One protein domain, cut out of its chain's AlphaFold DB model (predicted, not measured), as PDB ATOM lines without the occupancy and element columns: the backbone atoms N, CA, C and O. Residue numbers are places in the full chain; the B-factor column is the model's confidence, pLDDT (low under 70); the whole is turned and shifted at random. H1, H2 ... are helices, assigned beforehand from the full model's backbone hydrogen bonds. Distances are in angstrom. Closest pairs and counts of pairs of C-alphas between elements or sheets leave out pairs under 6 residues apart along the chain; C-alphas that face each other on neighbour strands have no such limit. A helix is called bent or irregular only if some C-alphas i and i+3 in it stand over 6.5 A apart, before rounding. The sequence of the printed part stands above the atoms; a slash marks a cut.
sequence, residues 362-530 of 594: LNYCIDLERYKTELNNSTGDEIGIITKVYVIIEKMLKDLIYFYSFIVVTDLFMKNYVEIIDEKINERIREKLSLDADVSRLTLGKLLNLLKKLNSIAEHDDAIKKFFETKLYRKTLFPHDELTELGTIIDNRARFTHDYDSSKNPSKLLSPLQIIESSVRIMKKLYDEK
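What this domain is: This is residues 362 to 530 of the 594 residues of an uncharacterized protein of Candidatus Nitrosotenuis sp (UniProt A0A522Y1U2). An elongated bundle of five helices is built on one long helix, H2: H1, H9, H7 and H5 form an arc of neighbours partly round it, nearly lengthwise to it. H4 crosses the far end of H2, H6 turns off at the end of H5, and the short H8 packs on the beginning of H2. The printed part has 169 residues with nine named helices, H1 to H9 in order, and no named strand; the class is all helix. The whole is compact, with a radius of gyration of the C-alphas of 17.8 A and spans of 58 by 33 by 30 A.

Where its parts are: H1, residues 362 to 377, begins at C-alpha 362 (10.068, 46.945, 41.420) and is 22.9 A long. H2, residues 382 to 409, is 39.6 A long and ends at C-alpha 409 (34.219, 44.058, 53.746). H3, residues 411 to 414, is irregular: its C-alphas 411 and 414 are 7.0 A apart. H4 holds residues 422 to 433, H5 residues 444 to 460 over 24.5 A, H6 residues 462 to 471, H7 residues 480 to 491, and H8 residues 494 to 497. H9, residues 512 to 528, is 24.6 A long and ends at C-alpha 528 (8.207, 44.376, 51.527).

How they stand to each other: H2 is the hub, touching five helices. H1 and H2 form a helical hairpin at a shallow tilt of 15 degrees, opposite ways; their closest C-alphas, of Leu 375 and Glu 382, are 6.3 A apart. H1 touches H9 opposite ways at a shallow tilt of 19 degrees, closest at the C-alphas of Cys 365 and Val 520, 5.8 A. H9 touches H2 with residues 512 to 519 alone, closest at the C-alphas of Ile 386 and Pro 512, 6.5 A. H7 and H9 touch, with the C-alphas of Ile 489 and Ile 515 closest at 6.0 A; their shallow tilt of 33 degrees is only just short of steep. H5 touches H7, closest at the C-alphas of Gly 445 and Ile 490, 6.9 A, and touches H2, closest at the C-alphas of Glu 394 and Leu 444, 5.9 A. H2 and H7 are near each other. H4 touches residues 405 to 409 of H2, about perpendicular at 89 degrees; the C-alphas of Val 409 and Ile 429 are closest, 6.1 A. H5 and H6 touch only at the corner, closest at the C-alphas of Ala 458 and Lys 465, 4.9 A. H8 touches H2, closest at the C-alphas of Ile 383 and Phe 496, 5.4 A. H3 is close to H2 but not clearly touching. Every O i to N i+4 pair is within hydrogen-bond range in H1, H2, H5, H6, H7 and H9, and 7 of 8 are in H4; H3 and H8 are too short for such a pair.

The domain as a whole: The two C-alphas farthest apart, of Thr 379 and Lys 415, are 58.3 A apart. The printed part has no cut. The link from H8 to H9, residues 498 to 511, is long. The mean pLDDT of the printed part is 80.5; residues 379 to 380, 410 to 427 and 497 to 508 are under 70.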
ATOM      1  N   LEU A 362      11.410  46.693  41.957       91.69
ATOM      2  CA  LEU A 362      10.068  46.945  41.420       91.69
ATOM      3  C   LEU A 362      10.055  46.782  39.898       91.69
ATOM      4  O   LEU A 362       9.174  46.112  39.361       91.69
ATOM      5  N   ASN A 363      11.064  47.313  39.210       90.12
ATOM      6  CA  ASN A 363      11.227  47.163  37.769       90.12
ATOM      7  C   ASN A 363      11.474  45.700  37.386       90.12
ATOM      8  O   ASN A 363      10.864  45.205  36.438       90.12
ATOM      9  N   TYR A 364      12.278  44.962  38.161       93.56
ATOM     10  CA  TYR A 364      12.416  43.514  37.969       93.56
ATOM     11  C   TYR A 364      11.077  42.784  38.118       93.56
ATOM     12  O   TYR A 364      10.782  41.894  37.323       93.56
ATOM     13  N   CYS A 365      10.241  43.166  39.088       93.06
ATOM     14  CA  CYS A 365       8.906  42.586  39.233       93.06
ATOM     15  C   CYS A 365       8.019  42.889  38.020       93.06
ATOM     16  O   CYS A 365       7.348  41.983  37.532       93.06
ATOM     17  N   ILE A 366       8.033  44.125  37.512       91.06
ATOM     18  CA  ILE A 366       7.280  44.521  36.311       91.06
ATOM     19  C   ILE A 366       7.715  43.688  35.102       91.06
ATOM     20  O   ILE A 366       6.868  43.137  34.398       91.06
ATOM     21  N   ASP A 367       9.023  43.537  34.884       90.81
ATOM     22  CA  ASP A 367       9.551  42.722  33.791       90.81
ATOM     23  C   ASP A 367       9.171  41.239  33.933       90.81
ATOM     24  O   ASP A 367       8.814  40.597  32.944       90.81
ATOM     25  N   LEU A 368       9.220  40.677  35.146       93.69
ATOM     26  CA  LEU A 368       8.810  39.291  35.386       93.69
ATOM     27  C   LEU A 368       7.314  39.080  35.132       93.69
ATOM     28  O   LEU A 368       6.941  38.065  34.546       93.69
ATOM     29  N   GLU A 369       6.459  40.022  35.532       93.12
ATOM     30  CA  GLU A 369       5.022  39.968  35.233       93.12
ATOM     31  C   GLU A 369       4.772  40.120  33.721       93.12
ATOM     32  O   GLU A 369       3.943  39.399  33.164       93.12
ATOM     33  N   ARG A 370       5.548  40.958  33.010       92.62
ATOM     34  CA  ARG A 370       5.518  41.019  31.535       92.62
ATOM     35  C   ARG A 370       5.878  39.665  30.924       92.62
ATOM     36  O   ARG A 370       5.132  39.163  30.088       92.62
ATOM     37  N   TYR A 371       6.964  39.036  31.373       92.69
ATOM     38  CA  TYR A 371       7.362  37.706  30.902       92.69
ATOM     39  C   TYR A 371       6.355  36.617  31.267       92.69
ATOM     40  O   TYR A 371       6.170  35.681  30.496       92.69
ATOM     41  N   LYS A 372       5.644  36.751  32.393       92.69
ATOM     42  CA  LYS A 372       4.508  35.887  32.732       92.69
ATOM     43  C   LYS A 372       3.402  36.001  31.680       92.69
ATOM     44  O   LYS A 372       2.882  34.984  31.222       92.69
ATOM     45  N   THR A 373       3.045  37.225  31.287       89.44
ATOM     46  CA  THR A 373       2.051  37.473  30.234       89.44
ATOM     47  C   THR A 373       2.525  36.965  28.872       89.44
ATOM     48  O   THR A 373       1.753  36.306  28.181       89.44
ATOM     49  N   GLU A 374       3.781  37.218  28.496       88.94
ATOM     50  CA  GLU A 374       4.377  36.701  27.256       88.94
ATOM     51  C   GLU A 374       4.345  35.171  27.221       88.94
ATOM     52  O   GLU A 374       3.888  34.601  26.234       88.94
ATOM     53  N   LEU A 375       4.736  34.505  28.314       89.50
ATOM     54  CA  LEU A 375       4.749  33.047  28.408       89.50
ATOM     55  C   LEU A 375       3.350  32.458  28.191       89.50
ATOM     56  O   LEU A 375       3.201  31.540  27.388       89.50
ATOM     57  N   ASN A 376       2.331  33.026  28.842       87.12
ATOM     58  CA  ASN A 376       0.936  32.593  28.702       87.12
ATOM     59  C   ASN A 376       0.390  32.755  27.273       87.12
ATOM     60  O   ASN A 376      -0.533  32.039  26.890       87.12
ATOM     61  N   ASN A 377       0.941  33.696  26.503       84.31
ATOM     62  CA  ASN A 377       0.517  33.993  25.136       84.31
ATOM     63  C   ASN A 377       1.410  33.334  24.068       84.31
ATOM     64  O   ASN A 377       1.063  33.352  22.887       84.31
ATOM     65  N   SER A 378       2.563  32.784  24.455       79.19
ATOM     66  CA  SER A 378       3.547  32.216  23.534       79.19
ATOM     67  C   SER A 378       3.220  30.770  23.149       79.19
ATOM     68  O   SER A 378       2.779  29.969  23.970       79.19
ATOM     69  N   THR A 379       3.499  30.407  21.898       64.44
ATOM     70  CA  THR A 379       3.461  29.023  21.405       64.44
ATOM     71  C   THR A 379       4.872  28.569  21.026       64.44
ATOM     72  O   THR A 379       5.224  28.493  19.854       64.44
ATOM     73  N   GLY A 380       5.703  28.273  22.033       65.06
ATOM     74  CA  GLY A 380       6.994  27.591  21.838       65.06
ATOM     75  C   GLY A 380       8.273  28.389  22.125       65.06
ATOM     76  O   GLY A 380       9.352  27.829  21.953       65.06
ATOM     77  N   ASP A 381       8.195  29.637  22.607       77.88
ATOM     78  CA  ASP A 381       9.373  30.448  23.002       77.88
ATOM     79  C   ASP A 381       9.678  30.392  24.517       77.88
ATOM     80  O   ASP A 381      10.263  31.296  25.117       77.88
ATOM     81  N   GLU A 382       9.276  29.311  25.188       83.06
ATOM     82  CA  GLU A 382       9.400  29.194  26.648       83.06
ATOM     83  C   GLU A 382      10.862  29.268  27.118       83.06
ATOM     84  O   GLU A 382      11.166  29.875  28.145       83.06
ATOM     85  N   ILE A 383      11.786  28.675  26.354       83.56
ATOM     86  CA  ILE A 383      13.218  28.655  26.680       83.56
ATOM     87  C   ILE A 383      13.809  30.069  26.608       83.56
ATOM     88  O   ILE A 383      14.563  30.466  27.503       83.56
ATOM     89  N   GLY A 384      13.455  30.840  25.574       81.19
ATOM     90  CA  GLY A 384      13.916  32.216  25.399       81.19
ATOM     91  C   GLY A 384      13.430  33.116  26.532       81.19
ATOM     92  O   GLY A 384      14.230  33.820  27.157       81.19
ATOM     93  N   ILE A 385      12.142  33.022  26.870       86.38
ATOM     94  CA  ILE A 385      11.530  33.780  27.970       86.38
ATOM     95  C   ILE A 385      12.187  33.425  29.311       86.38
ATOM     96  O   ILE A 385      12.624  34.311  30.046       86.38
ATOM     97  N   ILE A 386      12.338  32.134  29.622       90.50
ATOM     98  CA  ILE A 386      12.945  31.698  30.889       90.50
ATOM     99  C   ILE A 386      14.424  32.082  30.984       90.50
ATOM    100  O   ILE A 386      14.908  32.420  32.065       90.50
ATOM    101  N   THR A 387      15.144  32.119  29.866       86.12
ATOM    102  CA  THR A 387      16.521  32.626  29.849       86.12
ATOM    103  C   THR A 387      16.576  34.095  30.283       86.12
ATOM    104  O   THR A 387      17.407  34.444  31.123       86.12
ATOM    105  N   LYS A 388      15.652  34.943  29.807       87.81
ATOM    106  CA  LYS A 388      15.540  36.350  30.243       87.81
ATOM    107  C   LYS A 388      15.160  36.476  31.724       87.81
ATOM    108  O   LYS A 388      15.675  37.351  32.416       87.81
ATOM    109  N   VAL A 389      14.321  35.574  32.237       92.44
ATOM    110  CA  VAL A 389      13.979  35.501  33.670       92.44
ATOM    111  C   VAL A 389      15.223  35.219  34.518       92.44
ATOM    112  O   VAL A 389      15.455  35.902  35.513       92.44
ATOM    113  N   TYR A 390      16.076  34.274  34.107       92.69
ATOM    114  CA  TYR A 390      17.334  34.010  34.813       92.69
ATOM    115  C   TYR A 390      18.295  35.197  34.791       92.69
ATOM    116  O   TYR A 390      18.991  35.411  35.784       92.69
ATOM    117  N   VAL A 391      18.310  35.984  33.710       89.06
ATOM    118  CA  VAL A 391      19.060  37.245  33.678       89.06
ATOM    119  C   VAL A 391      18.549  38.172  34.780       89.06
ATOM    120  O   VAL A 391      19.351  38.628  35.584       89.06
ATOM    121  N   ILE A 392      17.236  38.385  34.910       90.50
ATOM    122  CA  ILE A 392      16.660  39.228  35.978       90.50
ATOM    123  C   ILE A 392      17.016  38.724  37.388       90.50
ATOM    124  O   ILE A 392      17.333  39.518  38.273       90.50
ATOM    125  N   ILE A 393      17.009  37.410  37.608       93.50
ATOM    126  CA  ILE A 393      17.420  36.832  38.897       93.50
ATOM    127  C   ILE A 393      18.903  37.113  39.166       93.50
ATOM    128  O   ILE A 393      19.272  37.472  40.282       93.50
ATOM    129  N   GLU A 394      19.760  36.966  38.154       91.25
ATOM    130  CA  GLU A 394      21.195  37.242  38.264       91.25
ATOM    131  C   GLU A 394      21.455  38.704  38.620       91.25
ATOM    132  O   GLU A 394      22.221  38.990  39.538       91.25
ATOM    133  N   LYS A 395      20.749  39.602  37.932       89.50
ATOM    134  CA  LYS A 395      20.717  41.040  38.173       89.50
ATOM    135  C   LYS A 395      20.390  41.357  39.643       89.50
ATOM    136  O   LYS A 395      21.218  41.898  40.372       89.50
ATOM    137  N   MET A 396      19.236  40.898  40.124       92.62
ATOM    138  CA  MET A 396      18.823  41.072  41.523       92.62
ATOM    139  C   MET A 396      19.856  40.513  42.520       92.62
ATOM    140  O   MET A 396      20.127  41.132  43.551       92.62
ATOM    141  N   LEU A 397      20.454  39.349  42.237       92.12
ATOM    142  CA  LEU A 397      21.468  38.768  43.119       92.12
ATOM    143  C   LEU A 397      22.750  39.593  43.169       92.12
ATOM    144  O   LEU A 397      23.320  39.728  44.250       92.12
ATOM    145  N   LYS A 398      23.194  40.149  42.040       89.06
ATOM    146  CA  LYS A 398      24.365  41.032  41.986       89.06
ATOM    147  C   LYS A 398      24.145  42.297  42.817       89.06
ATOM    148  O   LYS A 398      25.024  42.627  43.611       89.06
ATOM    149  N   ASP A 399      22.964  42.915  42.725       89.00
ATOM    150  CA  ASP A 399      22.594  44.079  43.546       89.00
ATOM    151  C   ASP A 399      22.685  43.770  45.049       89.00
ATOM    152  O   ASP A 399      23.368  44.473  45.798       89.00
ATOM    153  N   LEU A 400      22.070  42.665  45.492       91.19
ATOM    154  CA  LEU A 400      22.136  42.222  46.887       91.19
ATOM    155  C   LEU A 400      23.579  41.931  47.321       91.19
ATOM    156  O   LEU A 400      24.056  42.448  48.331       91.19
ATOM    157  N   ILE A 401      24.285  41.086  46.573       89.69
ATOM    158  CA  ILE A 401      25.617  40.616  46.951       89.69
ATOM    159  C   ILE A 401      26.585  41.778  47.054       89.69
ATOM    160  O   ILE A 401      27.333  41.830  48.026       89.69
ATOM    161  N   TYR A 402      26.582  42.700  46.098       84.75
ATOM    162  CA  TYR A 402      27.518  43.813  46.110       84.75
ATOM    163  C   TYR A 402      27.258  44.755  47.277       84.75
ATOM    164  O   TYR A 402      28.170  45.039  48.055       84.75
ATOM    165  N   PHE A 403      25.994  45.135  47.469       86.19
ATOM    166  CA  PHE A 403      25.592  46.007  48.561       86.19
ATOM    167  C   PHE A 403      25.981  45.432  49.933       86.19
ATOM    168  O   PHE A 403      26.582  46.112  50.767       86.19
ATOM    169  N   TYR A 404      25.700  44.150  50.174       87.06
ATOM    170  CA  TYR A 404      26.003  43.519  51.460       87.06
ATOM    171  C   TYR A 404      27.465  43.092  51.607       87.06
ATOM    172  O   TYR A 404      27.989  43.103  52.721       87.06
ATOM    173  N   SER A 405      28.159  42.789  50.510       84.69
ATOM    174  CA  SER A 405      29.613  42.591  50.531       84.69
ATOM    175  C   SER A 405      30.325  43.877  50.925       84.69
ATOM    176  O   SER A 405      31.247  43.818  51.733       84.69
ATOM    177  N   PHE A 406      29.859  45.036  50.451       79.44
ATOM    178  CA  PHE A 406      30.383  46.330  50.887       79.44
ATOM    179  C   PHE A 406      30.261  46.505  52.406       79.44
ATOM    180  O   PHE A 406      31.232  46.886  53.061       79.44
ATOM    181  N   ILE A 407      29.115  46.143  52.995       78.19
ATOM    182  CA  ILE A 407      28.901  46.199  54.451       78.19
ATOM    183  C   ILE A 407      29.869  45.273  55.203       78.19
ATOM    184  O   ILE A 407      30.470  45.682  56.192       78.19
ATOM    185  N   VAL A 408      30.045  44.038  54.727       78.94
ATOM    186  CA  VAL A 408      30.901  43.028  55.374       78.94
ATOM    187  C   VAL A 408      32.393  43.348  55.234       78.94
ATOM    188  O   VAL A 408      33.196  43.076  56.131       78.94
ATOM    189  N   VAL A 409      32.802  43.896  54.093       74.00
ATOM    190  CA  VAL A 409      34.219  44.058  53.746       74.00
ATOM    191  C   VAL A 409      34.806  45.346  54.297       74.00
ATOM    192  O   VAL A 409      35.991  45.403  54.627       74.00
ATOM    193  N   THR A 410      33.970  46.358  54.469       66.62
ATOM    194  CA  THR A 410      34.383  47.660  54.968       66.62
ATOM    195  C   THR A 410      34.508  47.606  56.493       66.62
ATOM    196  O   THR A 410      33.608  48.016  57.219       66.62
ATOM    197  N   ASP A 411      35.673  47.169  56.996       55.91
ATOM    198  CA  ASP A 411      36.072  47.250  58.425       55.91
ATOM    199  C   ASP A 411      35.934  48.682  59.015       55.91
ATOM    200  O   ASP A 411      36.036  48.905  60.223       55.91
ATOM    201  N   LEU A 412      35.699  49.674  58.149       47.16
ATOM    202  CA  LEU A 412      35.698  51.117  58.381       47.16
ATOM    203  C   LEU A 412      34.374  51.721  58.871       47.16
ATOM    204  O   LEU A 412      34.388  52.890  59.268       47.16
ATOM    205  N   PHE A 413      33.267  50.969  58.961       50.66
ATOM    206  CA  PHE A 413      32.021  51.501  59.557       50.66
ATOM    207  C   PHE A 413      32.200  51.977  61.014       50.66
ATOM    208  O   PHE A 413      31.371  52.727  61.529       50.66
ATOM    209  N   MET A 414      33.303  51.593  61.667       45.59
ATOM    210  CA  MET A 414      33.654  52.006  63.025       45.59
ATOM    211  C   MET A 414      34.444  53.323  63.129       45.59
ATOM    212  O   MET A 414      34.556  53.815  64.252       45.59
ATOM    213  N   LYS A 415      35.027  53.900  62.056       38.78
ATOM    214  CA  LYS A 415      35.986  55.014  62.254       38.78
ATOM    215  C   LYS A 415      35.959  56.240  61.351       38.78
ATOM    216  O   LYS A 415      36.482  57.224  61.846       38.78
ATOM    217  N   ASN A 416      35.396  56.250  60.143       40.19
ATOM    218  CA  ASN A 416      35.073  57.477  59.383       40.19
ATOM    219  C   ASN A 416      34.454  57.083  58.033       40.19
ATOM    220  O   ASN A 416      34.976  56.206  57.350       40.19
ATOM    221  N   TYR A 417      33.355  57.740  57.656       46.75
ATOM    222  CA  TYR A 417      32.755  57.666  56.320       46.75
ATOM    223  C   TYR A 417      33.643  58.440  55.338       46.75
ATOM    224  O   TYR A 417      33.381  59.613  55.117       46.75
ATOM    225  N   VAL A 418      34.720  57.847  54.815       42.00
ATOM    226  CA  VAL A 418      35.499  58.464  53.728       42.00
ATOM    227  C   VAL A 418      36.122  57.378  52.845       42.00
ATOM    228  O   VAL A 418      36.804  56.485  53.343       42.00
ATOM    229  N   GLU A 419      35.853  57.509  51.545       47.44
ATOM    230  CA  GLU A 419      36.574  56.971  50.384       47.44
ATOM    231  C   GLU A 419      37.025  55.506  50.437       47.44
ATOM    232  O   GLU A 419      38.112  55.159  50.909       47.44
ATOM    233  N   ILE A 420      36.271  54.648  49.750       44.34
ATOM    234  CA  ILE A 420      36.915  53.567  49.009       44.34
ATOM    235  C   ILE A 420      36.447  53.665  47.560       44.34
ATOM    236  O   ILE A 420      35.287  53.447  47.251       44.34
ATOM    237  N   ILE A 421      37.393  54.038  46.703       47.50
ATOM    238  CA  ILE A 421      37.311  54.043  45.242       47.50
ATOM    239  C   ILE A 421      37.106  52.595  44.752       47.50
ATOM    240  O   ILE A 421      37.801  51.690  45.232       47.50
ATOM    241  N   ASP A 422      36.191  52.396  43.799       54.06
ATOM    242  CA  ASP A 422      35.683  51.104  43.291       54.06
ATOM    243  C   ASP A 422      36.730  50.004  43.058       54.06
ATOM    244  O   ASP A 422      36.496  48.833  43.369       54.06
ATOM    245  N   GLU A 423      37.916  50.350  42.551       50.22
ATOM    246  CA  GLU A 423      38.957  49.368  42.212       50.22
ATOM    247  C   GLU A 423      39.482  48.619  43.451       50.22
ATOM    248  O   GLU A 423      39.688  47.405  43.406       50.22
ATOM    249  N   LYS A 424      39.595  49.298  44.603       58.81
ATOM    250  CA  LYS A 424      40.011  48.652  45.860       58.81
ATOM    251  C   LYS A 424      38.883  47.856  46.507       58.81
ATOM    252  O   LYS A 424      39.167  46.952  47.289       58.81
ATOM    253  N   ILE A 425      37.618  48.189  46.236       66.88
ATOM    254  CA  ILE A 425      36.474  47.477  46.819       66.88
ATOM    255  C   ILE A 425      36.400  46.074  46.231       66.88
ATOM    256  O   ILE A 425      36.369  45.117  46.997       66.88
ATOM    257  N   ASN A 426      36.441  45.937  44.903       68.75
ATOM    258  CA  ASN A 426      36.390  44.622  44.262       68.75
ATOM    259  C   ASN A 426      37.573  43.739  44.676       68.75
ATOM    260  O   ASN A 426      37.376  42.579  45.036       68.75
ATOM    261  N   GLU A 427      38.787  44.294  44.738       68.19
ATOM    262  CA  GLU A 427      39.953  43.582  45.273       68.19
ATOM    263  C   GLU A 427      39.744  43.129  46.721       68.19
ATOM    264  O   GLU A 427      39.908  41.947  47.019       68.19
ATOM    265  N   ARG A 428      39.281  44.018  47.606       71.06
ATOM    266  CA  ARG A 428      39.007  43.674  49.010       71.06
ATOM    267  C   ARG A 428      37.877  42.663  49.166       71.06
ATOM    268  O   ARG A 428      37.966  41.795  50.032       71.06
ATOM    269  N   ILE A 429      36.826  42.751  48.349       76.06
ATOM    270  CA  ILE A 429      35.736  41.773  48.317       76.06
ATOM    271  C   ILE A 429      36.304  40.412  47.921       76.06
ATOM    272  O   ILE A 429      36.058  39.430  48.623       76.06
ATOM    273  N   ARG A 430      37.112  40.345  46.856       78.62
ATOM    274  CA  ARG A 430      37.758  39.097  46.429       78.62
ATOM    275  C   ARG A 430      38.671  38.527  47.506       78.62
ATOM    276  O   ARG A 430      38.578  37.339  47.792       78.62
ATOM    277  N   GLU A 431      39.503  39.348  48.137       75.31
ATOM    278  CA  GLU A 431      40.424  38.907  49.188       75.31
ATOM    279  C   GLU A 431      39.674  38.401  50.427       75.31
ATOM    280  O   GLU A 431      39.850  37.252  50.844       75.31
ATOM    281  N   LYS A 432      38.781  39.225  50.989       76.56
ATOM    282  CA  LYS A 432      38.091  38.934  52.253       76.56
ATOM    283  C   LYS A 432      37.029  37.849  52.111       76.56
ATOM    284  O   LYS A 432      36.842  37.048  53.025       76.56
ATOM    285  N   LEU A 433      36.356  37.772  50.961       82.06
ATOM    286  CA  LEU A 433      35.391  36.709  50.666       82.06
ATOM    287  C   LEU A 433      36.014  35.536  49.898       82.06
ATOM    288  O   LEU A 433      35.298  34.575  49.610       82.06
ATOM    289  N   SER A 434      37.326  35.553  49.648       81.06
ATOM    290  CA  SER A 434      38.073  34.497  48.946       81.06
ATOM    291  C   SER A 434      37.427  34.097  47.614       81.06
ATOM    292  O   SER A 434      37.201  32.913  47.355       81.06
ATOM    293  N   LEU A 435      37.069  35.094  46.804       77.94
ATOM    294  CA  LEU A 435      36.461  34.891  45.490       77.94
ATOM    295  C   LEU A 435      37.538  34.682  44.424       77.94
ATOM    296  O   LEU A 435      38.619  35.261  44.485       77.94
ATOM    297  N   ASP A 436      37.217  33.862  43.429       71.88
ATOM    298  CA  ASP A 436      38.079  33.531  42.294       71.88
ATOM    299  C   ASP A 436      37.962  34.519  41.120       71.88
ATOM    300  O   ASP A 436      38.825  34.531  40.243       71.88
ATOM    301  N   ALA A 437      36.911  35.343  41.111       71.75
ATOM    302  CA  ALA A 437      36.629  36.378  40.122       71.75
ATOM    303  C   ALA A 437      35.803  37.521  40.741       71.75
ATOM    304  O   ALA A 437      35.302  37.402  41.863       71.75
ATOM    305  N   ASP A 438      35.652  38.622  40.002       74.25
ATOM    306  CA  ASP A 438      34.783  39.741  40.388       74.25
ATOM    307  C   ASP A 438      33.306  39.334  40.417       74.25
ATOM    308  O   ASP A 438      32.879  38.455  39.664       74.25
ATOM    309  N   VAL A 439      32.510  40.004  41.261       75.88
ATOM    310  CA  VAL A 439      31.077  39.702  41.455       75.88
ATOM    311  C   VAL A 439      30.303  39.739  40.132       75.88
ATOM    312  O   VAL A 439      29.453  38.880  39.900       75.88
ATOM    313  N   SER A 440      30.641  40.664  39.226       72.94
ATOM    314  CA  SER A 440      30.031  40.774  37.891       72.94
ATOM    315  C   SER A 440      30.210  39.516  37.031       72.94
ATOM    316  O   SER A 440      29.361  39.241  36.182       72.94
ATOM    317  N   ARG A 441      31.269  38.731  37.273       76.94
ATOM    318  CA  ARG A 441      31.659  37.545  36.491       76.94
ATOM    319  C   ARG A 441      31.263  36.220  37.151       76.94
ATOM    320  O   ARG A 441      31.505  35.153  36.584       76.94
ATOM    321  N   LEU A 442      30.678  36.252  38.348       81.44
ATOM    322  CA  LEU A 442      30.226  35.042  39.032       81.44
ATOM    323  C   LEU A 442      28.973  34.469  38.360       81.44
ATOM    324  O   LEU A 442      28.026  35.184  38.047       81.44
ATOM    325  N   THR A 443      28.937  33.147  38.187       82.88
ATOM    326  CA  THR A 443      27.742  32.446  37.698       82.88
ATOM    327  C   THR A 443      26.634  32.447  38.755       82.88
ATOM    328  O   THR A 443      26.920  32.504  39.948       82.88
ATOM    329  N   LEU A 444      25.369  32.281  38.349       85.56
ATOM    330  CA  LEU A 444      24.213  32.217  39.264       85.56
ATOM    331  C   LEU A 444      24.404  31.282  40.473       85.56
ATOM    332  O   LEU A 444      24.083  31.653  41.600       85.56
ATOM    333  N   GLY A 445      24.981  30.094  40.271       86.81
ATOM    334  CA  GLY A 445      25.281  29.173  41.372       86.81
ATOM    335  C   GLY A 445      26.350  29.710  42.334       86.81
ATOM    336  O   GLY A 445      26.219  29.569  43.550       86.81
ATOM    337  N   LYS A 446      27.390  30.376  41.809       89.12
ATOM    338  CA  LYS A 446      28.410  31.049  42.629       89.12
ATOM    339  C   LYS A 446      27.822  32.246  43.381       89.12
ATOM    340  O   LYS A 446      28.126  32.402  44.560       89.12
ATOM    341  N   LEU A 447      26.940  33.023  42.747       91.31
ATOM    342  CA  LEU A 447      26.215  34.128  43.382       91.31
ATOM    343  C   LEU A 447      25.360  33.622  44.554       91.31
ATOM    344  O   LEU A 447      25.490  34.125  45.667       91.31
ATOM    345  N   LEU A 448      24.567  32.560  44.364       91.69
ATOM    346  CA  LEU A 448      23.775  31.966  45.449       91.69
ATOM    347  C   LEU A 448      24.651  31.495  46.622       91.69
ATOM    348  O   LEU A 448      24.318  31.728  47.785       91.69
ATOM    349  N   ASN A 449      25.773  30.834  46.335       90.25
ATOM    350  CA  ASN A 449      26.704  30.382  47.370       90.25
ATOM    351  C   ASN A 449      27.348  31.554  48.117       90.25
ATOM    352  O   ASN A 449      27.528  31.481  49.333       90.25
ATOM    353  N   LEU A 450      27.654  32.643  47.414       91.38
ATOM    354  CA  LEU A 450      28.169  33.861  48.023       91.38
ATOM    355  C   LEU A 450      27.124  34.522  48.927       91.38
ATOM    356  O   LEU A 450      27.450  34.891  50.051       91.38
ATOM    357  N   LEU A 451      25.859  34.580  48.507       91.62
ATOM    358  CA  LEU A 451      24.769  35.082  49.344       91.62
ATOM    359  C   LEU A 451      24.602  34.245  50.626       91.62
ATOM    360  O   LEU A 451      24.490  34.803  51.718       91.62
ATOM    361  N   LYS A 452      24.674  32.908  50.526       91.25
ATOM    362  CA  LYS A 452      24.684  32.004  51.694       91.25
ATOM    363  C   LYS A 452      25.880  32.265  52.615       91.25
ATOM    364  O   LYS A 452      25.718  32.281  53.834       91.25
ATOM    365  N   LYS A 453      27.068  32.499  52.047       90.62
ATOM    366  CA  LYS A 453      28.279  32.850  52.805       90.62
ATOM    367  C   LYS A 453      28.115  34.183  53.542       90.62
ATOM    368  O   LYS A 453      28.452  34.248  54.718       90.62
ATOM    369  N   LEU A 454      27.563  35.211  52.894       89.81
ATOM    370  CA  LEU A 454      27.253  36.496  53.534       89.81
ATOM    371  C   LEU A 454      26.262  36.323  54.695       89.81
ATOM    372  O   LEU A 454      26.473  36.900  55.757       89.81
ATOM    373  N   ASN A 455      25.231  35.488  54.521       89.56
ATOM    374  CA  ASN A 455      24.270  35.174  55.583       89.56
ATOM    375  C   ASN A 455      24.957  34.508  56.789       89.56
ATOM    376  O   ASN A 455      24.758  34.921  57.925       89.56
ATOM    377  N   SER A 456      25.838  33.536  56.529       89.62
ATOM    378  CA  SER A 456      26.630  32.873  57.571       89.62
ATOM    379  C   SER A 456      27.558  33.849  58.304       89.62
ATOM    380  O   SER A 456      27.631  33.801  59.530       89.62
ATOM    381  N   ILE A 457      28.218  34.770  57.592       87.56
ATOM    382  CA  ILE A 457      29.049  35.813  58.214       87.56
ATOM    383  C   ILE A 457      28.195  36.708  59.120       87.56
ATOM    384  O   ILE A 457      28.587  36.957  60.255       87.56
ATOM    385  N   ALA A 458      27.016  37.136  58.662       85.25
ATOM    386  CA  ALA A 458      26.114  37.966  59.458       85.25
ATOM    387  C   ALA A 458      25.625  37.281  60.749       85.25
ATOM    388  O   ALA A 458      25.309  37.964  61.718       85.25
ATOM    389  N   GLU A 459      25.587  35.947  60.789       86.31
ATOM    390  CA  GLU A 459      25.186  35.177  61.973       86.31
ATOM    391  C   GLU A 459      26.329  34.919  62.969       86.31
ATOM    392  O   GLU A 459      26.070  34.819  64.174       86.31
ATOM    393  N   HIS A 460      27.566  34.777  62.477       87.88
ATOM    394  CA  HIS A 460      28.704  34.266  63.257       87.88
ATOM    395  C   HIS A 460      29.769  35.322  63.581       87.88
ATOM    396  O   HIS A 460      30.521  35.135  64.535       87.88
ATOM    397  N   ASP A 461      29.860  36.411  62.817       86.44
ATOM    398  CA  ASP A 461      30.743  37.536  63.136       86.44
ATOM    399  C   ASP A 461      30.021  38.503  64.083       86.44
ATOM    400  O   ASP A 461      29.042  39.140  63.698       86.44
ATOM    401  N   ASP A 462      30.494  38.628  65.326       85.50
ATOM    402  CA  ASP A 462      29.831  39.430  66.366       85.50
ATOM    403  C   ASP A 462      29.650  40.909  65.984       85.50
ATOM    404  O   ASP A 462      28.643  41.530  66.346       85.50
ATOM    405  N   ALA A 463      30.608  41.497  65.259       83.25
ATOM    406  CA  ALA A 463      30.545  42.901  64.871       83.25
ATOM    407  C   ALA A 463      29.501  43.113  63.770       83.25
ATOM    408  O   ALA A 463      28.670  44.024  63.873       83.25
ATOM    409  N   ILE A 464      29.504  42.246  62.755       83.88
ATOM    410  CA  ILE A 464      28.519  42.281  61.670       83.88
ATOM    411  C   ILE A 464      27.127  41.926  62.198       83.88
ATOM    412  O   ILE A 464      26.172  42.649  61.924       83.88
ATOM    413  N   LYS A 465      26.999  40.891  63.028       86.94
ATOM    414  CA  LYS A 465      25.733  40.499  63.654       86.94
ATOM    415  C   LYS A 465      25.107  41.648  64.430       86.94
ATOM    416  O   LYS A 465      23.952  42.001  64.201       86.94
ATOM    417  N   LYS A 466      25.889  42.298  65.300       85.25
ATOM    418  CA  LYS A 466      25.430  43.470  66.055       85.25
ATOM    419  C   LYS A 466      24.986  44.593  65.121       85.25
ATOM    420  O   LYS A 466      23.993  45.262  65.398       85.25
ATOM    421  N   PHE A 467      25.701  44.821  64.023       82.38
ATOM    422  CA  PHE A 467      25.298  45.802  63.023       82.38
ATOM    423  C   PHE A 467      23.952  45.432  62.376       82.38
ATOM    424  O   PHE A 467      23.059  46.275  62.331       82.38
ATOM    425  N   PHE A 468      23.758  44.185  61.948       82.69
ATOM    426  CA  PHE A 468      22.503  43.717  61.351       82.69
ATOM    427  C   PHE A 468      21.324  43.840  62.326       82.69
ATOM    428  O   PHE A 468      20.283  44.393  61.969       82.69
ATOM    429  N   GLU A 469      21.506  43.437  63.582       86.62
ATOM    430  CA  GLU A 469      20.454  43.512  64.598       86.62
ATOM    431  C   GLU A 469      20.110  44.962  64.981       86.62
ATOM    432  O   GLU A 469      18.943  45.283  65.199       86.62
ATOM    433  N   THR A 470      21.101  45.862  65.045       81.69
ATOM    434  CA  THR A 470      20.896  47.240  65.540       81.69
ATOM    435  C   THR A 470      20.613  48.275  64.457       81.69
ATOM    436  O   THR A 470      19.924  49.259  64.727       81.69
ATOM    437  N   LYS A 471      21.170  48.105  63.254       79.81
ATOM    438  CA  LYS A 471      21.018  49.039  62.128       79.81
ATOM    439  C   LYS A 471      20.024  48.544  61.099       79.81
ATOM    440  O   LYS A 471      19.343  49.377  60.515       79.81
ATOM    441  N   LEU A 472      19.947  47.229  60.883       80.50
ATOM    442  CA  LEU A 472      19.055  46.630  59.888       80.50
ATOM    443  C   LEU A 472      17.832  45.934  60.493       80.50
ATOM    444  O   LEU A 472      17.005  45.429  59.734       80.50
ATOM    445  N   TYR A 473      17.734  45.904  61.828       84.50
ATOM    446  CA  TYR A 473      16.645  45.305  62.603       84.50
ATOM    447  C   TYR A 473      16.317  43.859  62.206       84.50
ATOM    448  O   TYR A 473      15.161  43.439  62.253       84.50
ATOM    449  N   ARG A 474      17.337  43.080  61.822       82.62
ATOM    450  CA  ARG A 474      17.181  41.690  61.371       82.62
ATOM    451  C   ARG A 474      18.323  40.806  61.867       82.62
ATOM    452  O   ARG A 474      19.432  41.285  62.077       82.62
ATOM    453  N   LYS A 475      18.044  39.512  62.044       79.94
ATOM    454  CA  LYS A 475      19.030  38.511  62.502       79.94
ATOM    455  C   LYS A 475      19.819  37.881  61.362       79.94
ATOM    456  O   LYS A 475      20.973  37.520  61.543       79.94
ATOM    457  N   THR A 476      19.179  37.733  60.210       81.25
ATOM    458  CA  THR A 476      19.769  37.172  58.999       81.25
ATOM    459  C   THR A 476      19.663  38.194  57.879       81.25
ATOM    460  O   THR A 476      18.795  39.070  57.890       81.25
ATOM    461  N   LEU A 477      20.575  38.107  56.916       81.88
ATOM    462  CA  LEU A 477      20.528  38.921  55.713       81.88
ATOM    463  C   LEU A 477      19.330  38.536  54.844       81.88
ATOM    464  O   LEU A 477      18.577  39.404  54.405       81.88
ATOM    465  N   PHE A 478      19.189  37.233  54.614       86.50
ATOM    466  CA  PHE A 478      18.175  36.636  53.758       86.50
ATOM    467  C   PHE A 478      17.530  35.467  54.516       86.50
ATOM    468  O   PHE A 478      18.265  34.642  55.079       86.50
ATOM    469  N   PRO A 479      16.194  35.371  54.588       85.19
ATOM    470  CA  PRO A 479      15.567  34.288  55.325       85.19
ATOM    471  C   PRO A 479      15.751  32.930  54.615       85.19
ATOM    472  O   PRO A 479      15.983  32.834  53.407       85.19
ATOM    473  N   HIS A 480      15.774  31.856  55.409       85.94
ATOM    474  CA  HIS A 480      16.207  30.531  54.949       85.94
ATOM    475  C   HIS A 480      15.268  29.932  53.889       85.94
ATOM    476  O   HIS A 480      15.722  29.249  52.963       85.94
ATOM    477  N   ASP A 481      13.968  30.192  54.014       87.12
ATOM    478  CA  ASP A 481      12.949  29.663  53.112       87.12
ATOM    479  C   ASP A 481      13.140  30.222  51.698       87.12
ATOM    480  O   ASP A 481      13.202  29.459  50.734       87.12
ATOM    481  N   GLU A 482      13.398  31.524  51.573       89.38
ATOM    482  CA  GLU A 482      13.639  32.173  50.284       89.38
ATOM    483  C   GLU A 482      14.971  31.715  49.676       89.38
ATOM    484  O   GLU A 482      15.052  31.530  48.463       89.38
ATOM    485  N   LEU A 483      16.025  31.489  50.480       88.69
ATOM    486  CA  LEU A 483      17.291  30.926  49.971       88.69
ATOM    487  C   LEU A 483      17.095  29.515  49.406       88.69
ATOM    488  O   LEU A 483      17.753  29.132  48.433       88.69
ATOM    489  N   THR A 484      16.220  28.730  50.032       89.94
ATOM    490  CA  THR A 484      15.904  27.361  49.614       89.94
ATOM    491  C   THR A 484      15.081  27.364  48.329       89.94
ATOM    492  O   THR A 484      15.370  26.610  47.392       89.94
ATOM    493  N   GLU A 485      14.090  28.247  48.255       91.25
ATOM    494  CA  GLU A 485      13.253  28.444  47.077       91.25
ATOM    495  C   GLU A 485      14.078  28.946  45.883       91.25
ATOM    496  O   GLU A 485      14.049  28.341  44.810       91.25
ATOM    497  N   LEU A 486      14.916  29.967  46.091       92.44
ATOM    498  CA  LEU A 486      15.836  30.488  45.081       92.44
ATOM    499  C   LEU A 486      16.828  29.420  44.599       92.44
ATOM    500  O   LEU A 486      17.093  29.316  43.402       92.44
ATOM    501  N   GLY A 487      17.346  28.593  45.512       90.50
ATOM    502  CA  GLY A 487      18.175  27.441  45.154       90.50
ATOM    503  C   GLY A 487      17.450  26.473  44.223       90.50
ATOM    504  O   GLY A 487      17.999  26.081  43.197       90.50
ATOM    505  N   THR A 488      16.185  26.178  44.517       90.50
ATOM    506  CA  THR A 488      15.350  25.306  43.677       90.50
ATOM    507  C   THR A 488      15.126  25.905  42.283       90.50
ATOM    508  O   THR A 488      15.182  25.185  41.285       90.50
ATOM    509  N   ILE A 489      14.929  27.223  42.181       91.69
ATOM    510  CA  ILE A 489      14.813  27.924  40.891       91.69
ATOM    511  C   ILE A 489      16.122  27.837  40.092       91.69
ATOM    512  O   ILE A 489      16.101  27.518  38.901       91.69
ATOM    513  N   ILE A 490      17.265  28.103  40.733       90.56
ATOM    514  CA  ILE A 490      18.584  28.113  40.082       90.56
ATOM    515  C   ILE A 490      18.990  26.710  39.619       90.56
ATOM    516  O   ILE A 490      19.516  26.572  38.513       90.56
ATOM    517  N   ASP A 491      18.679  25.668  40.391       87.81
ATOM    518  CA  ASP A 491      18.941  24.271  40.020       87.81
ATOM    519  C   ASP A 491      18.216  23.867  38.720       87.81
ATOM    520  O   ASP A 491      18.694  23.014  37.970       87.81
ATOM    521  N   ASN A 492      17.091  24.517  38.397       87.12
ATOM    522  CA  ASN A 492      16.354  24.282  37.156       87.12
ATOM    523  C   ASN A 492      16.995  24.953  35.921       87.12
ATOM    524  O   ASN A 492      16.631  24.596  34.800       87.12
ATOM    525  N   ARG A 493      17.980  25.856  36.073       85.06
ATOM    526  CA  ARG A 493      18.549  26.653  34.963       85.06
ATOM    527  C   ARG A 493      19.141  25.805  33.848       85.06
ATOM    528  O   ARG A 493      18.992  26.141  32.672       85.06
ATOM    529  N   ALA A 494      19.819  24.714  34.200       79.31
ATOM    530  CA  ALA A 494      20.493  23.864  33.223       79.31
ATOM    531  C   ALA A 494      19.521  23.309  32.168       79.31
ATOM    532  O   ALA A 494      19.917  23.147  31.020       79.31
ATOM    533  N   ARG A 495      18.238  23.125  32.521       76.44
ATOM    534  CA  ARG A 495      17.173  22.656  31.616       76.44
ATOM    535  C   ARG A 495      16.848  23.618  30.479       76.44
ATOM    536  O   ARG A 495      16.308  23.194  29.469       76.44
ATOM    537  N   PHE A 496      17.149  24.897  30.667       76.50
ATOM    538  CA  PHE A 496      16.810  25.965  29.727       76.50
ATOM    539  C   PHE A 496      18.052  26.565  29.062       76.50
ATOM    540  O   PHE A 496      17.939  27.457  28.233       76.50
ATOM    541  N   THR A 497      19.248  26.105  29.436       65.31
ATOM    542  CA  THR A 497      20.525  26.680  28.975       65.31
ATOM    543  C   THR A 497      21.505  25.642  28.422       65.31
ATOM    544  O   THR A 497      22.487  26.010  27.776       65.31
ATOM    545  N   HIS A 498      21.246  24.347  28.635       61.09
ATOM    546  CA  HIS A 498      22.070  23.228  28.175       61.09
ATOM    547  C   HIS A 498      21.188  22.077  27.661       61.09
ATOM    548  O   HIS A 498      20.023  21.983  28.042       61.09
ATOM    549  N   ASP A 499      21.761  21.168  26.859       52.47
ATOM    550  CA  ASP A 499      21.148  19.875  26.513       52.47
ATOM    551  C   ASP A 499      21.057  19.006  27.782       52.47
ATOM    552  O   ASP A 499      21.942  18.206  28.100       52.47
ATOM    553  N   TYR A 500      20.033  19.259  28.595       51.66
ATOM    554  CA  TYR A 500      19.867  18.654  29.908       51.66
ATOM    555  C   TYR A 500      19.140  17.315  29.809       51.66
ATOM    556  O   TYR A 500      17.986  17.242  29.390       51.66
ATOM    557  N   ASP A 501      19.799  16.255  30.271       55.09
ATOM    558  CA  ASP A 501      19.194  14.934  30.412       55.09
ATOM    559  C   ASP A 501      18.231  14.915  31.614       55.09
ATOM    560  O   ASP A 501      18.638  14.894  32.782       55.09
ATOM    561  N   SER A 502      16.928  14.929  31.320       53.09
ATOM    562  CA  SER A 502      15.828  14.967  32.290       53.09
ATOM    563  C   SER A 502      15.771  13.761  33.240       53.09
ATOM    564  O   SER A 502      15.016  13.792  34.212       53.09
ATOM    565  N   SER A 503      16.572  12.715  33.011       51.97
ATOM    566  CA  SER A 503      16.603  11.498  33.835       51.97
ATOM    567  C   SER A 503      17.288  11.658  35.204       51.97
ATOM    568  O   SER A 503      17.138  10.789  36.062       51.97
ATOM    569  N   LYS A 504      18.021  12.757  35.453       54.75
ATOM    570  CA  LYS A 504      18.920  12.866  36.621       54.75
ATOM    571  C   LYS A 504      18.308  13.399  37.926       54.75
ATOM    572  O   LYS A 504      18.947  13.225  38.958       54.75
ATOM    573  N   ASN A 505      17.125  14.030  37.926       52.84
ATOM    574  CA  ASN A 505      16.460  14.499  39.163       52.84
ATOM    575  C   ASN A 505      14.974  14.894  38.945       52.84
ATOM    576  O   ASN A 505      14.665  16.078  38.799       52.84
ATOM    577  N   PRO A 506      14.023  13.940  38.925       52.12
ATOM    578  CA  PRO A 506      12.617  14.223  38.610       52.12
ATOM    579  C   PRO A 506      11.813  14.919  39.730       52.12
ATOM    580  O   PRO A 506      10.764  15.490  39.457       52.12
ATOM    581  N   SER A 507      12.276  14.909  40.986       52.00
ATOM    582  CA  SER A 507      11.473  15.311  42.158       52.00
ATOM    583  C   SER A 507      11.483  16.809  42.513       52.00
ATOM    584  O   SER A 507      10.805  17.203  43.459       52.00
ATOM    585  N   LYS A 508      12.218  17.658  41.777       63.19
ATOM    586  CA  LYS A 508      12.301  19.123  42.003       63.19
ATOM    587  C   LYS A 508      12.129  19.960  40.724       63.19
ATOM    588  O   LYS A 508      12.638  21.078  40.619       63.19
ATOM    589  N   LEU A 509      11.460  19.402  39.718       78.88
ATOM    590  CA  LEU A 509      11.282  20.058  38.426       78.88
ATOM    591  C   LEU A 509      10.163  21.100  38.511       78.88
ATOM    592  O   LEU A 509       9.003  20.748  38.704       78.88
ATOM    593  N   LEU A 510      10.518  22.374  38.343       85.12
ATOM    594  CA  LEU A 510       9.550  23.466  38.238       85.12
ATOM    595  C   LEU A 510       9.129  23.660  36.776       85.12
ATOM    596  O   LEU A 510       9.941  23.481  35.859       85.12
ATOM    597  N   SER A 511       7.870  24.025  36.543       89.19
ATOM    598  CA  SER A 511       7.422  24.525  35.239       89.19
ATOM    599  C   SER A 511       7.940  25.954  34.991       89.19
ATOM    600  O   SER A 511       8.230  26.669  35.955       89.19
ATOM    601  N   PRO A 512       8.034  26.411  33.725       90.31
ATOM    602  CA  PRO A 512       8.365  27.801  33.395       90.31
ATOM    603  C   PRO A 512       7.528  28.826  34.178       90.31
ATOM    604  O   PRO A 512       8.067  29.760  34.772       90.31
ATOM    605  N   LEU A 513       6.215  28.596  34.271       91.81
ATOM    606  CA  LEU A 513       5.309  29.467  35.015       91.81
ATOM    607  C   LEU A 513       5.623  29.469  36.520       91.81
ATOM    608  O   LEU A 513       5.703  30.534  37.123       91.81
ATOM    609  N   GLN A 514       5.880  28.297  37.116       93.38
ATOM    610  CA  GLN A 514       6.254  28.190  38.531       93.38
ATOM    611  C   GLN A 514       7.572  28.909  38.843       93.38
ATOM    612  O   GLN A 514       7.701  29.484  39.923       93.38
ATOM    613  N   ILE A 515       8.539  28.900  37.917       94.50
ATOM    614  CA  ILE A 515       9.805  29.636  38.054       94.50
ATOM    615  C   ILE A 515       9.537  31.141  38.132       94.50
ATOM    616  O   ILE A 515      10.034  31.799  39.049       94.50
ATOM    617  N   ILE A 516       8.732  31.676  37.210       95.44
ATOM    618  CA  ILE A 516       8.389  33.104  37.174       95.44
ATOM    619  C   ILE A 516       7.610  33.501  38.431       95.44
ATOM    620  O   ILE A 516       7.986  34.454  39.107       95.44
ATOM    621  N   GLU A 517       6.573  32.747  38.803       94.75
ATOM    622  CA  GLU A 517       5.739  33.057  39.971       94.75
ATOM    623  C   GLU A 517       6.515  33.008  41.290       94.75
ATOM    624  O   GLU A 517       6.333  33.871  42.149       94.75
ATOM    625  N   SER A 518       7.414  32.033  41.434       95.00
ATOM    626  CA  SER A 518       8.291  31.922  42.605       95.00
ATOM    627  C   SER A 518       9.287  33.084  42.650       95.00
ATOM    628  O   SER A 518       9.495  33.688  43.698       95.00
ATOM    629  N   SER A 519       9.827  33.483  41.494       95.94
ATOM    630  CA  SER A 519      10.730  34.637  41.386       95.94
ATOM    631  C   SER A 519      10.036  35.946  41.769       95.94
ATOM    632  O   SER A 519      10.573  36.707  42.570       95.94
ATOM    633  N   VAL A 520       8.815  36.182  41.274       95.44
ATOM    634  CA  VAL A 520       7.997  37.350  41.646       95.44
ATOM    635  C   VAL A 520       7.691  37.350  43.144       95.44
ATOM    636  O   VAL A 520       7.807  38.389  43.791       95.44
ATOM    637  N   ARG A 521       7.315  36.197  43.714       94.75
ATOM    638  CA  ARG A 521       7.040  36.062  45.152       94.75
ATOM    639  C   ARG A 521       8.265  36.421  45.993       94.75
ATOM    640  O   ARG A 521       8.134  37.219  46.920       94.75
ATOM    641  N   ILE A 522       9.433  35.869  45.659       94.94
ATOM    642  CA  ILE A 522      10.691  36.175  46.351       94.94
ATOM    643  C   ILE A 522      10.982  37.675  46.258       94.94
ATOM    644  O   ILE A 522      11.225  38.305  47.281       94.94
ATOM    645  N   MET A 523      10.902  38.273  45.066       94.50
ATOM    646  CA  MET A 523      11.210  39.695  44.892       94.50
ATOM    647  C   MET A 523      10.259  40.615  45.667       94.50
ATOM    648  O   MET A 523      10.721  41.525  46.354       94.50
ATOM    649  N   LYS A 524       8.947  40.347  45.638       93.00
ATOM    650  CA  LYS A 524       7.967  41.098  46.439       93.00
ATOM    651  C   LYS A 524       8.290  41.011  47.928       93.00
ATOM    652  O   LYS A 524       8.355  42.035  48.595       93.00
ATOM    653  N   LYS A 525       8.614  39.814  48.430       91.88
ATOM    654  CA  LYS A 525       8.999  39.636  49.835       91.88
ATOM    655  C   LYS A 525      10.265  40.416  50.200       91.88
ATOM    656  O   LYS A 525      10.304  41.065  51.240       91.88
ATOM    657  N   LEU A 526      11.285  40.401  49.341       91.88
ATOM    658  CA  LEU A 526      12.520  41.157  49.573       91.88
ATOM    659  C   LEU A 526      12.298  42.672  49.593       91.88
ATOM    660  O   LEU A 526      12.994  43.371  50.334       91.88
ATOM    661  N   TYR A 527      11.357  43.165  48.790       90.44
ATOM    662  CA  TYR A 527      10.935  44.559  48.801       90.44
ATOM    663  C   TYR A 527      10.158  44.900  50.083       90.44
ATOM    664  O   TYR A 527      10.566  45.792  50.826       90.44
ATOM    665  N   ASP A 528       9.105  44.137  50.390       88.69
ATOM    666  CA  ASP A 528       8.207  44.376  51.527       88.69
ATOM    667  C   ASP A 528       8.938  44.295  52.877       88.69
ATOM    668  O   ASP A 528       8.718  45.116  53.770       88.69
ATOM    669  N   GLU A 529       9.867  43.343  53.024       88.06
ATOM    670  CA  GLU A 529      10.689  43.180  54.232       88.06
ATOM    671  C   GLU A 529      11.897  44.134  54.281       88.06
ATOM    672  O   GLU A 529      12.715  44.059  55.202       88.06
ATOM    673  N   LYS A 530      12.032  45.046  53.306       87.38
ATOM    674  CA  LYS A 530      13.154  45.996  53.185       87.38
ATOM    675  C   LYS A 530      14.523  45.295  53.214       87.38
ATOM    676  O   LYS A 530      15.508  45.811  53.756       87.38
TER     677      LYS A 530